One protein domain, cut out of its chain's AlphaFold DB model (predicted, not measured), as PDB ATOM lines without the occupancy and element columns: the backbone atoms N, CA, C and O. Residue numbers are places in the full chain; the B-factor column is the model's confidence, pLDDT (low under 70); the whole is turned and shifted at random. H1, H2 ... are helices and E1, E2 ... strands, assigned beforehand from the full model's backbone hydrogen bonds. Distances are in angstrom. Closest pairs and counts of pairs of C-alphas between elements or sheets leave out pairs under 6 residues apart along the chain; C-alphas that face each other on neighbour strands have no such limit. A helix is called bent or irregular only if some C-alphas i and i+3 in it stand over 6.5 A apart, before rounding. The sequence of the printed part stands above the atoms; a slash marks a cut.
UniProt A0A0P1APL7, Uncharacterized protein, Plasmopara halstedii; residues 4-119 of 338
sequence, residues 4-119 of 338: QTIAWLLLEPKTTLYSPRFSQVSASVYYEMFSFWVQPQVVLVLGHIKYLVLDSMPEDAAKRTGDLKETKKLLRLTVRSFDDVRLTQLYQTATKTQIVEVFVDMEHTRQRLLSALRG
ATOM      1  N   GLN A   4     201.840 -12.336 233.725       88.44
ATOM      2  CA  GLN A   4     202.975 -13.021 233.111       88.44
ATOM      3  C   GLN A   4     202.572 -13.510 231.723       88.44
ATOM      4  O   GLN A   4     201.498 -14.084 231.544       88.44
ATOM      5  N   THR A   5     203.424 -13.264 230.736       88.44
ATOM      6  CA  THR A   5     203.189 -13.672 229.354       88.44
ATOM      7  C   THR A   5     204.498 -13.877 228.599       88.44
ATOM      8  O   THR A   5     205.589 -13.603 229.101       88.44
ATOM      9  N   ILE A   6     204.373 -14.365 227.371       90.75
ATOM     10  CA  ILE A   6     205.451 -14.398 226.395       90.75
ATOM     11  C   ILE A   6     205.282 -13.163 225.515       90.75
ATOM     12  O   ILE A   6     204.222 -12.946 224.930       90.75
ATOM     13  N   ALA A   7     206.330 -12.357 225.456       91.06
ATOM     14  CA  ALA A   7     206.428 -11.211 224.581       91.06
ATOM     15  C   ALA A   7     207.460 -11.473 223.484       91.06
ATOM     16  O   ALA A   7     208.387 -12.265 223.641       91.06
ATOM     17  N   TRP A   8     207.307 -10.761 222.381       91.38
ATOM     18  CA  TRP A   8     208.215 -10.799 221.252       91.38
ATOM     19  C   TRP A   8     208.832  -9.415 221.080       91.38
ATOM     20  O   TRP A   8     208.123  -8.409 221.083       91.38
ATOM     21  N   LEU A   9     210.152  -9.355 220.948       90.12
ATOM     22  CA  LEU A   9     210.876  -8.127 220.633       90.12
ATOM     23  C   LEU A   9     211.314  -8.182 219.176       90.12
ATOM     24  O   LEU A   9     211.842  -9.200 218.728       90.12
ATOM     25  N   LEU A  10     211.075  -7.103 218.436       90.00
ATOM     26  CA  LEU A  10     211.499  -6.999 217.045       90.00
ATOM     27  C   LEU A  10     213.015  -6.779 216.997       90.00
ATOM     28  O   LEU A  10     213.512  -5.797 217.539       90.00
ATOM     29  N   LEU A  11     213.734  -7.699 216.358       87.06
ATOM     30  CA  LEU A  11     215.170  -7.576 216.103       87.06
ATOM     31  C   LEU A  11     215.411  -6.845 214.785       87.06
ATOM     32  O   LEU A  11     216.161  -5.877 214.730       87.06
ATOM     33  N   GLU A  12     214.740  -7.302 213.728       86.44
ATOM     34  CA  GLU A  12     214.890  -6.770 212.377       86.44
ATOM     35  C   GLU A  12     213.499  -6.616 211.746       86.44
ATOM     36  O   GLU A  12     212.718  -7.577 211.769       86.44
ATOM     37  N   PRO A  13     213.156  -5.434 211.195       87.00
ATOM     38  CA  PRO A  13     211.912  -5.248 210.457       87.00
ATOM     39  C   PRO A  13     211.935  -6.046 209.148       87.00
ATOM     40  O   PRO A  13     212.973  -6.551 208.717       87.00
ATOM     41  N   LYS A  14     210.778  -6.152 208.490       87.31
ATOM     42  CA  LYS A  14     210.694  -6.818 207.193       87.31
ATOM     43  C   LYS A  14     211.594  -6.116 206.181       87.31
ATOM     44  O   LYS A  14     211.557  -4.897 206.034       87.31
ATOM     45  N   THR A  15     212.353  -6.911 205.441       84.44
ATOM     46  CA  THR A  15     213.129  -6.451 204.287       84.44
ATOM     47  C   THR A  15     212.591  -7.110 203.020       84.44
ATOM     48  O   THR A  15     211.709  -7.967 203.069       84.44
ATOM     49  N   THR A  16     213.109  -6.721 201.857       80.12
ATOM     50  CA  THR A  16     212.746  -7.351 200.576       80.12
ATOM     51  C   THR A  16     213.115  -8.836 200.521       80.12
ATOM     52  O   THR A  16     212.486  -9.590 199.784       80.12
ATOM     53  N   LEU A  17     214.112  -9.256 201.306       80.31
ATOM     54  CA  LEU A  17     214.679 -10.605 201.279       80.31
ATOM     55  C   LEU A  17     214.192 -11.493 202.431       80.31
ATOM     56  O   LEU A  17     214.158 -12.713 202.277       80.31
ATOM     57  N   TYR A  18     213.804 -10.910 203.570       81.50
ATOM     58  CA  TYR A  18     213.469 -11.667 204.776       81.50
ATOM     59  C   TYR A  18     212.226 -11.132 205.494       81.50
ATOM     60  O   TYR A  18     211.966  -9.928 205.539       81.50
ATOM     61  N   SER A  19     211.479 -12.054 206.107       84.06
ATOM     62  CA  SER A  19     210.409 -11.751 207.061       84.06
ATOM     63  C   SER A  19     210.967 -11.099 208.335       84.06
ATOM     64  O   SER A  19     212.131 -11.343 208.668       84.06
ATOM     65  N   PRO A  20     210.154 -10.323 209.077       86.94
ATOM     66  CA  PRO A  20     210.596  -9.696 210.319       86.94
ATOM     67  C   PRO A  20     211.081 -10.750 211.318       86.94
ATOM     68  O   PRO A  20     210.480 -11.819 211.466       86.94
ATOM     69  N   ARG A  21     212.195 -10.456 211.993       88.38
ATOM     70  CA  ARG A  21     212.795 -11.358 212.979       88.38
ATOM     71  C   ARG A  21     212.432 -10.919 214.381       88.38
ATOM     72  O   ARG A  21     212.639  -9.765 214.752       88.38
ATOM     73  N   PHE A  22     211.951 -11.870 215.170       88.75
ATOM     74  CA  PHE A  22     211.551 -11.643 216.549       88.75
ATOM     75  C   PHE A  22     212.382 -12.485 217.508       88.75
ATOM     76  O   PHE A  22     212.676 -13.647 217.233       88.75
ATOM     77  N   SER A  23     212.699 -11.905 218.660       91.31
ATOM     78  CA  SER A  23     213.228 -12.623 219.814       91.31
ATOM     79  C   SER A  23     212.109 -12.876 220.816       91.31
ATOM     80  O   SER A  23     211.366 -11.956 221.164       91.31
ATOM     81  N   GLN A  24     211.983 -14.118 221.278       91.75
ATOM     82  CA  GLN A  24     211.010 -14.487 222.299       91.75
ATOM     83  C   GLN A  24     211.571 -14.169 223.686       91.75
ATOM     84  O   GLN A  24     212.642 -14.644 224.056       91.75
ATOM     85  N   VAL A  25     210.826 -13.398 224.474       92.56
ATOM     86  CA  VAL A  25     211.240 -12.957 225.807       92.56
ATOM     87  C   VAL A  25     210.083 -13.119 226.790       92.56
ATOM     88  O   VAL A  25     208.931 -12.807 226.494       92.56
ATOM     89  N   SER A  26     210.367 -13.607 227.997       91.38
ATOM     90  CA  SER A  26     209.365 -13.649 229.063       91.38
ATOM     91  C   SER A  26     209.068 -12.237 229.564       91.38
ATOM     92  O   SER A  26     209.985 -11.533 229.991       91.38
ATOM     93  N   ALA A  27     207.798 -11.844 229.565       91.19
ATOM     94  CA  ALA A  27     207.344 -10.574 230.111       91.19
ATOM     95  C   ALA A  27     206.555 -10.809 231.400       91.19
ATOM     96  O   ALA A  27     205.593 -11.577 231.422       91.19
ATOM     97  N   SER A  28     206.936 -10.131 232.478       91.19
ATOM     98  CA  SER A  28     206.178 -10.149 233.731       91.19
ATOM     99  C   SER A  28     205.978  -8.743 234.270       91.19
ATOM    100  O   SER A  28     206.864  -7.902 234.169       91.19
ATOM    101  N   VAL A  29     204.796  -8.486 234.821       90.56
ATOM    102  CA  VAL A  29     204.417  -7.193 235.392       90.56
ATOM    103  C   VAL A  29     204.116  -7.376 236.867       90.56
ATOM    104  O   VAL A  29     203.392  -8.300 237.263       90.56
ATOM    105  N   TYR A  30     204.645  -6.489 237.697       87.50
ATOM    106  CA  TYR A  30     204.328  -6.432 239.114       87.50
ATOM    107  C   TYR A  30     204.354  -4.994 239.637       87.50
ATOM    108  O   TYR A  30     204.945  -4.111 239.023       87.50
ATOM    109  N   TYR A  31     203.690  -4.768 240.768       86.88
ATOM    110  CA  TYR A  31     203.758  -3.499 241.486       86.88
ATOM    111  C   TYR A  31     204.814  -3.594 242.575       86.88
ATOM    112  O   TYR A  31     204.838  -4.571 243.327       86.88
ATOM    113  N   GLU A  32     205.660  -2.579 242.663       85.44
ATOM    114  CA  GLU A  32     206.658  -2.454 243.716       85.44
ATOM    115  C   GLU A  32     206.580  -1.052 244.310       85.44
ATOM    116  O   GLU A  32     206.440  -0.057 243.596       85.44
ATOM    117  N   MET A  33     206.608  -0.987 245.639       82.44
ATOM    118  CA  MET A  33     206.710   0.273 246.358       82.44
ATOM    119  C   MET A  33     208.188   0.544 246.607       82.44
ATOM    120  O   MET A  33     208.866  -0.237 247.271       82.44
ATOM    121  N   PHE A  34     208.682   1.648 246.060       80.19
ATOM    122  CA  PHE A  34     210.070   2.053 246.220       80.19
ATOM    123  C   PHE A  34     210.205   3.044 247.373       80.19
ATOM    124  O   PHE A  34     209.332   3.878 247.582       80.19
ATOM    125  N   SER A  35     211.318   2.988 248.106       77.06
ATOM    126  CA  SER A  35     211.555   3.819 249.299       77.06
ATOM    127  C   SER A  35     211.525   5.328 249.033       77.06
ATOM    128  O   SER A  35     211.280   6.109 249.946       77.06
ATOM    129  N   PHE A  36     211.765   5.741 247.789       75.88
ATOM    130  CA  PHE A  36     211.798   7.136 247.355       75.88
ATOM    131  C   PHE A  36     210.481   7.624 246.734       75.88
ATOM    132  O   PHE A  36     210.378   8.794 246.365       75.88
ATOM    133  N   TRP A  37     209.470   6.760 246.609       77.94
ATOM    134  CA  TRP A  37     208.190   7.101 246.002       77.94
ATOM    135  C   TRP A  37     207.015   6.815 246.930       77.94
ATOM    136  O   TRP A  37     206.942   5.789 247.595       77.94
ATOM    137  N   VAL A  38     206.060   7.745 246.939       75.31
ATOM    138  CA  VAL A  38     204.871   7.682 247.804       75.31
ATOM    139  C   VAL A  38     203.824   6.703 247.257       75.31
ATOM    140  O   VAL A  38     202.991   6.203 248.004       75.31
ATOM    141  N   GLN A  39     203.869   6.406 245.954       77.06
ATOM    142  CA  GLN A  39     202.907   5.543 245.270       77.06
ATOM    143  C   GLN A  39     203.568   4.260 244.746       77.06
ATOM    144  O   GLN A  39     204.742   4.300 244.362       77.06
ATOM    145  N   PRO A  40     202.831   3.131 244.707       82.25
ATOM    146  CA  PRO A  40     203.304   1.888 244.112       82.25
ATOM    147  C   PRO A  40     203.449   2.050 242.602       82.25
ATOM    148  O   PRO A  40     202.615   2.672 241.947       82.25
ATOM    149  N   GLN A  41     204.520   1.491 242.050       86.31
ATOM    150  CA  GLN A  41     204.920   1.761 240.673       86.31
ATOM    151  C   GLN A  41     204.943   0.477 239.864       86.31
ATOM    152  O   GLN A  41     205.203  -0.610 240.387       86.31
ATOM    153  N   VAL A  42     204.597   0.607 238.586       88.25
ATOM    154  CA  VAL A  42     204.463  -0.523 237.669       88.25
ATOM    155  C   VAL A  42     205.846  -0.903 237.162       88.25
ATOM    156  O   VAL A  42     206.490  -0.139 236.440       88.25
ATOM    157  N   VAL A  43     206.283  -2.111 237.502       89.88
ATOM    158  CA  VAL A  43     207.543  -2.678 237.029       89.88
ATOM    159  C   VAL A  43     207.250  -3.761 236.002       89.88
ATOM    160  O   VAL A  43     206.515  -4.715 236.267       89.88
ATOM    161  N   LEU A  44     207.847  -3.616 234.825       91.62
ATOM    162  CA  LEU A  44     207.861  -4.604 233.757       91.62
ATOM    163  C   LEU A  44     209.244  -5.256 233.702       91.62
ATOM    164  O   LEU A  44     210.256  -4.583 233.534       91.62
ATOM    165  N   VAL A  45     209.287  -6.579 233.789       92.06
ATOM    166  CA  VAL A  45     210.502  -7.365 233.564       92.06
ATOM    167  C   VAL A  45     210.405  -8.021 232.204       92.06
ATOM    168  O   VAL A  45     209.497  -8.820 231.968       92.06
ATOM    169  N   LEU A  46     211.350  -7.688 231.332       90.62
ATOM    170  CA  LEU A  46     211.532  -8.308 230.026       90.62
ATOM    171  C   LEU A  46     212.808  -9.151 230.083       90.62
ATOM    172  O   LEU A  46     213.921  -8.624 230.066       90.62
ATOM    173  N   GLY A  47     212.645 -10.468 230.201       88.25
ATOM    174  CA  GLY A  47     213.753 -11.408 230.361       88.25
ATOM    175  C   GLY A  47     214.498 -11.153 231.669       88.25
ATOM    176  O   GLY A  47     213.983 -11.456 232.743       88.25
ATOM    177  N   HIS A  48     215.695 -10.573 231.576       87.25
ATOM    178  CA  HIS A  48     216.537 -10.231 232.729       87.25
ATOM    179  C   HIS A  48     216.529  -8.737 233.073       87.25
ATOM    180  O   HIS A  48     217.030  -8.354 234.129       87.25
ATOM    181  N   ILE A  49     215.963  -7.891 232.206       89.81
ATOM    182  CA  ILE A  49     216.012  -6.438 232.362       89.81
ATOM    183  C   ILE A  49     214.727  -5.952 233.023       89.81
ATOM    184  O   ILE A  49     213.622  -6.356 232.653       89.81
ATOM    185  N   LYS A  50     214.882  -5.064 234.007       91.81
ATOM    186  CA  LYS A  50     213.771  -4.439 234.721       91.81
ATOM    187  C   LYS A  50     213.550  -3.018 234.232       91.81
ATOM    188  O   LYS A  50     214.469  -2.198 234.213       91.81
ATOM    189  N   TYR A  51     212.301  -2.733 233.912       91.88
ATOM    190  CA  TYR A  51     211.838  -1.447 233.440       91.88
ATOM    191  C   TYR A  51     210.734  -0.924 234.338       91.88
ATOM    192  O   TYR A  51     209.831  -1.645 234.754       91.88
ATOM    193  N   LEU A  52     210.793   0.367 234.590       90.25
ATOM    194  CA  LEU A  52     209.719   1.138 235.167       90.25
ATOM    195  C   LEU A  52     208.844   1.664 234.029       90.25
ATOM    196  O   LEU A  52     209.352   2.350 233.140       90.25
ATOM    197  N   VAL A  53     207.549   1.360 234.049       89.69
ATOM    198  CA  VAL A  53     206.626   1.776 232.987       89.69
ATOM    199  C   VAL A  53     205.972   3.102 233.353       89.69
ATOM    200  O   VAL A  53     205.379   3.224 234.419       89.69
ATOM    201  N   LEU A  54     206.090   4.088 232.462       86.81
ATOM    202  CA  LEU A  54     205.491   5.414 232.620       86.81
ATOM    203  C   LEU A  54     204.200   5.545 231.819       86.81
ATOM    204  O   LEU A  54     203.211   6.065 232.323       86.81
ATOM    205  N   ASP A  55     204.221   5.075 230.572       87.31
ATOM    206  CA  ASP A  55     203.067   5.129 229.682       87.31
ATOM    207  C   ASP A  55     203.002   3.890 228.783       87.31
ATOM    208  O   ASP A  55     204.013   3.239 228.505       87.31
ATOM    209  N   SER A  56     201.791   3.543 228.348       89.75
ATOM    210  CA  SER A  56     201.513   2.379 227.514       89.75
ATOM    211  C   SER A  56     200.409   2.658 226.495       89.75
ATOM    212  O   SER A  56     199.256   2.953 226.844       89.75
ATOM    213  N   MET A  57     200.751   2.497 225.216       87.88
ATOM    214  CA  MET A  57     199.864   2.785 224.094       87.88
ATOM    215  C   MET A  57     199.788   1.612 223.106       87.88
ATOM    216  O   MET A  57     200.821   1.057 222.722       87.88
ATOM    217  N   PRO A  58     198.572   1.208 222.684       90.31
ATOM    218  CA  PRO A  58     198.394   0.338 221.526       90.31
ATOM    219  C   PRO A  58     199.011   0.952 220.276       90.31
ATOM    220  O   PRO A  58     198.738   2.115 219.990       90.31
ATOM    221  N   GLU A  59     199.709   0.156 219.474       89.81
ATOM    222  CA  GLU A  59     200.066   0.555 218.114       89.81
ATOM    223  C   GLU A  59     199.818  -0.584 217.120       89.81
ATOM    224  O   GLU A  59     199.548  -1.731 217.486       89.81
ATOM    225  N   ASP A  60     199.857  -0.240 215.835       85.94
ATOM    226  CA  ASP A  60     199.646  -1.187 214.750       85.94
ATOM    227  C   ASP A  60     200.955  -1.911 214.415       85.94
ATOM    228  O   ASP A  60     201.920  -1.309 213.936       85.94
ATOM    229  N   ALA A  61     200.978  -3.221 214.660       86.88
ATOM    230  CA  ALA A  61     202.147  -4.054 214.412       86.88
ATOM    231  C   ALA A  61     202.531  -4.077 212.930       86.88
ATOM    232  O   ALA A  61     203.719  -4.033 212.625       86.88
ATOM    233  N   ALA A  62     201.549  -4.076 212.021       85.81
ATOM    234  CA  ALA A  62     201.797  -4.152 210.584       85.81
ATOM    235  C   ALA A  62     202.527  -2.907 210.060       85.81
ATOM    236  O   ALA A  62     203.431  -3.012 209.230       85.81
ATOM    237  N   LYS A  63     202.185  -1.725 210.594       86.25
ATOM    238  CA  LYS A  63     202.878  -0.470 210.265       86.25
ATOM    239  C   LYS A  63     204.329  -0.502 210.718       86.25
ATOM    240  O   LYS A  63     205.206  -0.055 209.988       86.25
ATOM    241  N   ARG A  64     204.584  -1.036 211.915       86.44
ATOM    242  CA  ARG A  64     205.924  -1.029 212.501       86.44
ATOM    243  C   ARG A  64     206.858  -2.073 211.891       86.44
ATOM    244  O   ARG A  64     208.050  -1.798 211.744       86.44
ATOM    245  N   THR A  65     206.339  -3.253 211.557       83.06
ATOM    246  CA  THR A  65     207.121  -4.340 210.947       83.06
ATOM    247  C   THR A  65     207.265  -4.188 209.438       83.06
ATOM    248  O   THR A  65     208.162  -4.803 208.865       83.06
ATOM    249  N   GLY A  66     206.409  -3.385 208.795       82.75
ATOM    250  CA  GLY A  66     206.331  -3.274 207.339       82.75
ATOM    251  C   GLY A  66     205.646  -4.478 206.683       82.75
ATOM    252  O   GLY A  66     205.739  -4.651 205.465       82.75
ATOM    253  N   ASP A  67     204.976  -5.334 207.466       83.38
ATOM    254  CA  ASP A  67     204.275  -6.512 206.963       83.38
ATOM    255  C   ASP A  67     202.764  -6.440 207.195       83.38
ATOM    256  O   ASP A  67     202.278  -6.572 208.314       83.38
ATOM    257  N   LEU A  68     201.995  -6.320 206.109       81.94
ATOM    258  CA  LEU A  68     200.525  -6.329 206.149       81.94
ATOM    259  C   LEU A  68     199.944  -7.664 206.641       81.94
ATOM    260  O   LEU A  68     198.776  -7.721 207.020       81.94
ATOM    261  N   LYS A  69     200.738  -8.741 206.617       84.12
ATOM    262  CA  LYS A  69     200.344 -10.064 207.118       84.12
ATOM    263  C   LYS A  69     200.738 -10.298 208.580       84.12
ATOM    264  O   LYS A  69     200.574 -11.418 209.062       84.12
ATOM    265  N   GLU A  70     201.246  -9.281 209.279       84.25
ATOM    266  CA  GLU A  70     201.650  -9.415 210.677       84.25
ATOM    267  C   GLU A  70     200.449  -9.769 211.565       84.25
ATOM    268  O   GLU A  70     199.439  -9.061 211.618       84.25
ATOM    269  N   THR A  71     200.559 -10.892 212.270       85.31
ATOM    270  CA  THR A  71     199.497 -11.394 213.150       85.31
ATOM    271  C   THR A  71     199.675 -10.911 214.582       85.31
ATOM    272  O   THR A  71     198.681 -10.789 215.308       85.31
ATOM    273  N   LYS A  72     200.911 -10.573 214.977       90.12
ATOM    274  CA  LYS A  72     201.222 -10.030 216.300       90.12
ATOM    275  C   LYS A  72     200.589  -8.658 216.491       90.12
ATOM    276  O   LYS A  72     200.247  -7.948 215.550       90.12
ATOM    277  N   LYS A  73     200.413  -8.283 217.750       91.88
ATOM    278  CA  LYS A  73     199.842  -7.016 218.196       91.88
ATOM    279  C   LYS A  73     200.901  -6.247 218.962       91.88
ATOM    280  O   LYS A  73     201.541  -6.805 219.849       91.88
ATOM    281  N   LEU A  74     201.085  -4.983 218.602       92.31
ATOM    282  CA  LEU A  74     202.147  -4.141 219.131       92.31
ATOM    283  C   LEU A  74     201.645  -3.320 220.318       92.31
ATOM    284  O   LEU A  74     200.519  -2.814 220.351       92.31
ATOM    285  N   LEU A  75     202.526  -3.185 221.295       92.31
ATOM    286  CA  LEU A  75     202.385  -2.316 222.436       92.31
ATOM    287  C   LEU A  75     203.633  -1.444 222.551       92.31
ATOM    288  O   LEU A  75     204.734  -1.956 222.755       92.31
ATOM    289  N   ARG A  76     203.452  -0.129 222.442       93.12
ATOM    290  CA  ARG A  76     204.519   0.845 222.648       93.12
ATOM    291  C   ARG A  76     204.506   1.301 224.097       93.12
ATOM    292  O   ARG A  76     203.482   1.763 224.606       93.12
ATOM    293  N   LEU A  77     205.642   1.146 224.762       92.50
ATOM    294  CA  LEU A  77     205.814   1.463 226.169       92.50
ATOM    295  C   LEU A  77     206.858   2.555 226.325       92.50
ATOM    296  O   LEU A  77     207.982   2.417 225.848       92.50
ATOM    297  N   THR A  78     206.502   3.612 227.043       92.00
ATOM    298  CA  THR A  78     207.473   4.601 227.505       92.00
ATOM    299  C   THR A  78     207.968   4.139 228.863       92.00
ATOM    300  O   THR A  78     207.203   4.088 229.829       92.00
ATOM    301  N   VAL A  79     209.238   3.757 228.934       92.38
ATOM    302  CA  VAL A  79     209.839   3.128 230.110       92.38
ATOM    303  C   VAL A  79     211.125   3.825 230.539       92.38
ATOM    304  O   VAL A  79     211.755   4.550 229.772       92.38
ATOM    305  N   ARG A  80     211.543   3.579 231.778       91.00
ATOM    306  CA  ARG A  80     212.881   3.906 232.285       91.00
ATOM    307  C   ARG A  80     213.545   2.625 232.761       91.00
ATOM    308  O   ARG A  80     212.885   1.803 233.397       91.00
ATOM    309  N   SER A  81     214.819   2.418 232.448       90.94
ATOM    310  CA  SER A  81     215.532   1.257 232.985       90.94
ATOM    311  C   SER A  81     215.766   1.446 234.478       90.94
ATOM    312  O   SER A  81     216.005   2.556 234.958       90.94
ATOM    313  N   PHE A  82     215.678   0.357 235.233       87.81
ATOM    314  CA  PHE A  82     215.828   0.447 236.680       87.81
ATOM    315  C   PHE A  82     217.249   0.843 237.100       87.81
ATOM    316  O   PHE A  82     217.430   1.558 238.084       87.81
ATOM    317  N   ASP A  83     218.247   0.423 236.323       86.12
ATOM    318  CA  ASP A  83     219.643   0.798 236.539       86.12
ATOM    319  C   ASP A  83     219.852   2.301 236.344       86.12
ATOM    320  O   ASP A  83     220.518   2.929 237.163       86.12
ATOM    321  N   ASP A  84     219.209   2.898 235.334       86.56
ATOM    322  CA  ASP A  84     219.253   4.346 235.126       86.56
ATOM    323  C   ASP A  84     218.577   5.075 236.285       86.56
ATOM    324  O   ASP A  84     219.202   5.918 236.906       86.56
ATOM    325  N   VAL A  85     217.365   4.674 236.689       84.69
ATOM    326  CA  VAL A  85     216.659   5.300 237.826       84.69
ATOM    327  C   VAL A  85     217.507   5.286 239.104       84.69
ATOM    328  O   VAL A  85     217.566   6.292 239.812       84.69
ATOM    329  N   ARG A  86     218.198   4.176 239.390       83.88
ATOM    330  CA  ARG A  86     219.106   4.060 240.542       83.88
ATOM    331  C   ARG A  86     220.314   4.983 240.426       83.88
ATOM    332  O   ARG A  86     220.663   5.650 241.398       83.88
ATOM    333  N   LEU A  87     220.951   5.023 239.257       84.56
ATOM    334  CA  LEU A  87     222.098   5.897 239.005       84.56
ATOM    335  C   LEU A  87     221.689   7.368 239.077       84.56
ATOM    336  O   LEU A  87     222.343   8.160 239.749       84.56
ATOM    337  N   THR A  88     220.572   7.724 238.454       83.50
ATOM    338  CA  THR A  88     220.013   9.070 238.497       83.50
ATOM    339  C   THR A  88     219.697   9.496 239.926       83.50
ATOM    340  O   THR A  88     219.978  10.628 240.302       83.50
ATOM    341  N   GLN A  89     219.155   8.595 240.748       81.50
ATOM    342  CA  GLN A  89     218.909   8.876 242.158       81.50
ATOM    343  C   GLN A  89     220.214   9.128 242.925       81.50
ATOM    344  O   GLN A  89     220.271  10.046 243.742       81.50
ATOM    345  N   LEU A  90     221.251   8.326 242.667       83.69
ATOM    346  CA  LEU A  90     222.548   8.457 243.331       83.69
ATOM    347  C   LEU A  90     223.238   9.783 242.984       83.69
ATOM    348  O   LEU A  90     223.804  10.425 243.864       83.69
ATOM    349  N   TYR A  91     223.172  10.190 241.715       87.00
ATOM    350  CA  TYR A  91     223.883  11.360 241.195       87.00
ATOM    351  C   TYR A  91     223.006  12.611 241.019       87.00
ATOM    352  O   TYR A  91     223.511  13.639 240.578       87.00
ATOM    353  N   GLN A  92     221.715  12.547 241.367       80.19
ATOM    354  CA  GLN A  92     220.729  13.630 241.211       80.19
ATOM    355  C   GLN A  92     220.655  14.212 239.788       80.19
ATOM    356  O   GLN A  92     220.532  15.421 239.595       80.19
ATOM    357  N   THR A  93     220.740  13.354 238.775       79.88
ATOM    358  CA  THR A  93     220.696  13.767 237.365       79.88
ATOM    359  C   THR A  93     219.272  13.695 236.793       79.88
ATOM    360  O   THR A  93     218.304  13.434 237.509       79.88
ATOM    361  N   ALA A  94     219.101  13.959 235.496       75.56
ATOM    362  CA  ALA A  94     217.835  13.712 234.808       75.56
ATOM    363  C   ALA A  94     217.732  12.237 234.385       75.56
ATOM    364  O   ALA A  94     218.674  11.681 233.827       75.56
ATOM    365  N   THR A  95     216.575  11.611 234.613       78.38
ATOM    366  CA  THR A  95     216.308  10.222 234.197       78.38
ATOM    367  C   THR A  95     216.050  10.142 232.696       78.38
ATOM    368  O   THR A  95     215.194  10.879 232.190       78.38
ATOM    369  N   LYS A  96     216.674   9.190 232.001       85.06
ATOM    370  CA  LYS A  96     216.454   8.964 230.573       85.06
ATOM    371  C   LYS A  96     215.188   8.140 230.347       85.06
ATOM    372  O   LYS A  96     215.020   7.045 230.882       85.06
ATOM    373  N   THR A  97     214.286   8.648 229.514       88.88
ATOM    374  CA  THR A  97     213.132   7.888 229.021       88.88
ATOM    375  C   THR A  97     213.508   7.120 227.759       88.88
ATOM    376  O   THR A  97     214.250   7.603 226.906       88.88
ATOM    377  N   GLN A  98     213.014   5.892 227.656       90.44
ATOM    378  CA  GLN A  98     213.221   5.003 226.521       90.44
ATOM    379  C   GLN A  98     211.873   4.504 226.017       90.44
ATOM    380  O   GLN A  98     210.912   4.388 226.778       90.44
ATOM    381  N   ILE A  99     211.807   4.201 224.727       90.88
ATOM    382  CA  ILE A  99     210.622   3.621 224.104       90.88
ATOM    383  C   ILE A  99     210.928   2.157 223.831       90.88
ATOM    384  O   ILE A  99     211.895   1.845 223.142       90.88
ATOM    385  N   VAL A 100     210.115   1.268 224.392       90.62
ATOM    386  CA  VAL A 100     210.227  -0.177 224.202       90.62
ATOM    387  C   VAL A 100     208.978  -0.680 223.497       90.62
ATOM    388  O   VAL A 100     207.850  -0.433 223.924       90.62
ATOM    389  N   GLU A 101     209.197  -1.393 222.402       92.44
ATOM    390  CA  GLU A 101     208.155  -1.978 221.566       92.44
ATOM    391  C   GLU A 101     208.016  -3.463 221.893       92.44
ATOM    392  O   GLU A 101     208.961  -4.240 221.752       92.44
ATOM    393  N   VAL A 102     206.828  -3.856 222.347       91.88
ATOM    394  CA  VAL A 102     206.532  -5.219 222.788       91.88
ATOM    395  C   VAL A 102     205.436  -5.804 221.910       91.88
ATOM    396  O   VAL A 102     204.337  -5.258 221.829       91.88
ATOM    397  N   PHE A 103     205.714  -6.936 221.274       91.69
ATOM    398  CA  PHE A 103     204.763  -7.645 220.423       91.69
ATOM    399  C   PHE A 103     204.149  -8.834 221.167       91.69
ATOM    400  O   PHE A 103     204.828  -9.566 221.885       91.69
ATOM    401  N   VAL A 104     202.847  -9.042 220.990       92.19
ATOM    402  CA  VAL A 104     202.067 -10.101 221.643       92.19
ATOM    403  C   VAL A 104     201.192 -10.789 220.600       92.19
ATOM    404  O   VAL A 104     200.599 -10.118 219.766       92.19
ATOM    405  N   ASP A 105     201.069 -12.115 220.633       88.56
ATOM    406  CA  ASP A 105     200.372 -12.846 219.559       88.56
ATOM    407  C   ASP A 105     198.855 -12.603 219.522       88.56
ATOM    408  O   ASP A 105     198.243 -12.634 218.458       88.56
ATOM    409  N   MET A 106     198.228 -12.364 220.678       88.50
ATOM    410  CA  MET A 106     196.773 -12.266 220.790       88.50
ATOM    411  C   MET A 106     196.317 -10.915 221.336       88.50
ATOM    412  O   MET A 106     196.865 -10.375 222.296       88.50
ATOM    413  N   GLU A 107     195.233 -10.409 220.753       86.25
ATOM    414  CA  GLU A 107     194.636  -9.118 221.096       86.25
ATOM    415  C   GLU A 107     194.114  -9.077 222.541       86.25
ATOM    416  O   GLU A 107     194.353  -8.115 223.267       86.25
ATOM    417  N   HIS A 108     193.490 -10.160 223.012       81.75
ATOM    418  CA  HIS A 108     193.039 -10.252 224.403       81.75
ATOM    419  C   HIS A 108     194.220 -10.190 225.393       81.75
ATOM    420  O   HIS A 108     194.113  -9.588 226.461       81.75
ATOM    421  N   THR A 109     195.368 -10.774 225.036       86.94
ATOM    422  CA  THR A 109     196.590 -10.738 225.849       86.94
ATOM    423  C   THR A 109     197.169  -9.329 225.878       86.94
ATOM    424  O   THR A 109     197.565  -8.858 226.943       86.94
ATOM    425  N   ARG A 110     197.148  -8.623 224.741       88.75
ATOM    426  CA  ARG A 110     197.543  -7.212 224.662       88.75
ATOM    427  C   ARG A 110     196.676  -6.332 225.562       88.75
ATOM    428  O   ARG A 110     197.210  -5.501 226.291       88.75
ATOM    429  N   GLN A 111     195.357  -6.529 225.555       85.00
ATOM    430  CA  GLN A 111     194.431  -5.782 226.413       85.00
ATOM    431  C   GLN A 111     194.663  -6.068 227.902       85.00
ATOM    432  O   GLN A 111     194.695  -5.139 228.709       85.00
ATOM    433  N   ARG A 112     194.900  -7.334 228.269       83.38
ATOM    434  CA  ARG A 112     195.252  -7.716 229.646       83.38
ATOM    435  C   ARG A 112     196.571  -7.083 230.092       83.38
ATOM    436  O   ARG A 112     196.616  -6.501 231.173       83.38
ATOM    437  N   LEU A 113     197.604  -7.117 229.251       86.75
ATOM    438  CA  LEU A 113     198.888  -6.471 229.530       86.75
ATOM    439  C   LEU A 113     198.729  -4.953 229.702       86.75
ATOM    440  O   LEU A 113     199.206  -4.401 230.686       86.75
ATOM    441  N   LEU A 114     197.995  -4.287 228.806       88.19
ATOM    442  CA  LEU A 114     197.662  -2.862 228.920       88.19
ATOM    443  C   LEU A 114     196.948  -2.527 230.229       88.19
ATOM    444  O   LEU A 114     197.291  -1.546 230.885       88.19
ATOM    445  N   SER A 115     195.969  -3.345 230.619       82.19
ATOM    446  CA  SER A 115     195.234  -3.138 231.867       82.19
ATOM    447  C   SER A 115     196.150  -3.245 233.089       82.19
ATOM    448  O   SER A 115     196.105  -2.375 233.954       82.19
ATOM    449  N   ALA A 116     197.050  -4.235 233.103       84.12
ATOM    450  CA  ALA A 116     198.032  -4.413 234.167       84.12
ATOM    451  C   ALA A 116     199.042  -3.252 234.223       84.12
ATOM    452  O   ALA A 116     199.434  -2.817 235.305       84.12
ATOM    453  N   LEU A 117     199.450  -2.725 233.065       86.06
ATOM    454  CA  LEU A 117     200.450  -1.662 232.978       86.06
ATOM    455  C   LEU A 117     199.923  -0.277 233.355       86.06
ATOM    456  O   LEU A 117     200.668   0.516 233.917       86.06
ATOM    457  N   ARG A 118     198.647   0.026 233.106       83.06
ATOM    458  CA  ARG A 118     198.057   1.346 233.411       83.06
ATOM    459  C   ARG A 118     197.777   1.581 234.896       83.06
ATOM    460  O   ARG A 118     197.023   2.483 235.239       83.06
ATOM    461  N   GLY A 119     198.297   0.731 235.782       64.81
ATOM    462  CA  GLY A 119     197.893   0.754 237.188       64.81
ATOM    463  C   GLY A 119     196.408   0.443 237.368       64.81
ATOM    464  O   GLY A 119     195.858   0.648 238.448       64.81
TER     465      GLY A 119
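This is residues 4 to 119 of the 338 residues of an uncharacterized protein of Plasmopara halstedii (UniProt A0A0P1APL7). One antiparallel sheet of six strands is curled into a small, nearly closed barrel, with its two edge strands E1 and E6 coming together and H3 packed across one open end. The body is drawn out lengthwise, with the E1 to E2 loop and H1 toward one end, and the E2 to E3 loop and H2 toward the other. The 116 printed residues hold six named strands and three named helices in the order E1 E2 E3 E4 H1 E5 H2 E6 H3, and the class is mixed, helices and strands. Across the sheet the order is E1 - E2 - E3 - E4 - E5 - E6. The whole is compact, with a radius of gyration of the C-alphas of 15.3 A, and elongated, spanning 48 by 28 by 21 A.

E1, residues 4 to 12, and E2, residues 21 to 32, form a hairpin, with N 7 and O 25 2.8 A apart. E2 and E3, residues 41 to 46, form a hairpin, with N 30 and O 43 at 2.9 A. E3 and E4, residues 49 to 59, form a third, with N 44 and O 51 at 2.8 A. These four strands make a meander, each the antiparallel neighbour of the one before. E4 bends by 88 degrees at residue 54. It is antiparallel to E5, residues 73 to 81, with N 57 and O 76 at 2.9 A; E5 bends by 61 degrees at residue 78. E5 is antiparallel to E6, residues 98 to 104, with N 77 and O 100 at 2.8 A. This is a folded sheet, one sheet bent back on itself: E1 E2 E3 face E5 E6, with E4 as the hinge. The closest C-alphas of edge strands E1 and E6, those of Trp 8 and Phe 103, are 4.7 A apart. H1, residues 61 to 65, is on the sheet at a height of 8.2 A, only just over E6, on which 3 of its C-alphas fall. H2, residues 82 to 91, is on the sheet at a height of 5.4 A, over none of its strands; its closest C-alphas with E4 are Phe 82 and Tyr 51, 5.5 A apart. H3, residues 107 to 117, is on the sheet; its closest C-alphas with E4 are Leu 114 and Ser 56, 6.7 A apart. The three helices are apart from one another, and in each every O i to N i+4 pair is within hydrogen-bond range.

E1 starts at C-alpha 4 (202.975, -13.021, 233.111) and measures 24.7 A. E2, the longest strand, measures 32.6 A, E4 22.5 A and E5 23.1 A. H3, the longest helix, measures 15.2 A and ends at C-alpha 117 (200.450, -1.662, 232.978).

The C-alphas farthest apart, those of Leu 17 and Val 38, are 50.9 A apart. The printed part has no cut, and no link is long. Mean pLDDT of the printed part is 86.7; residue 119 is under 70.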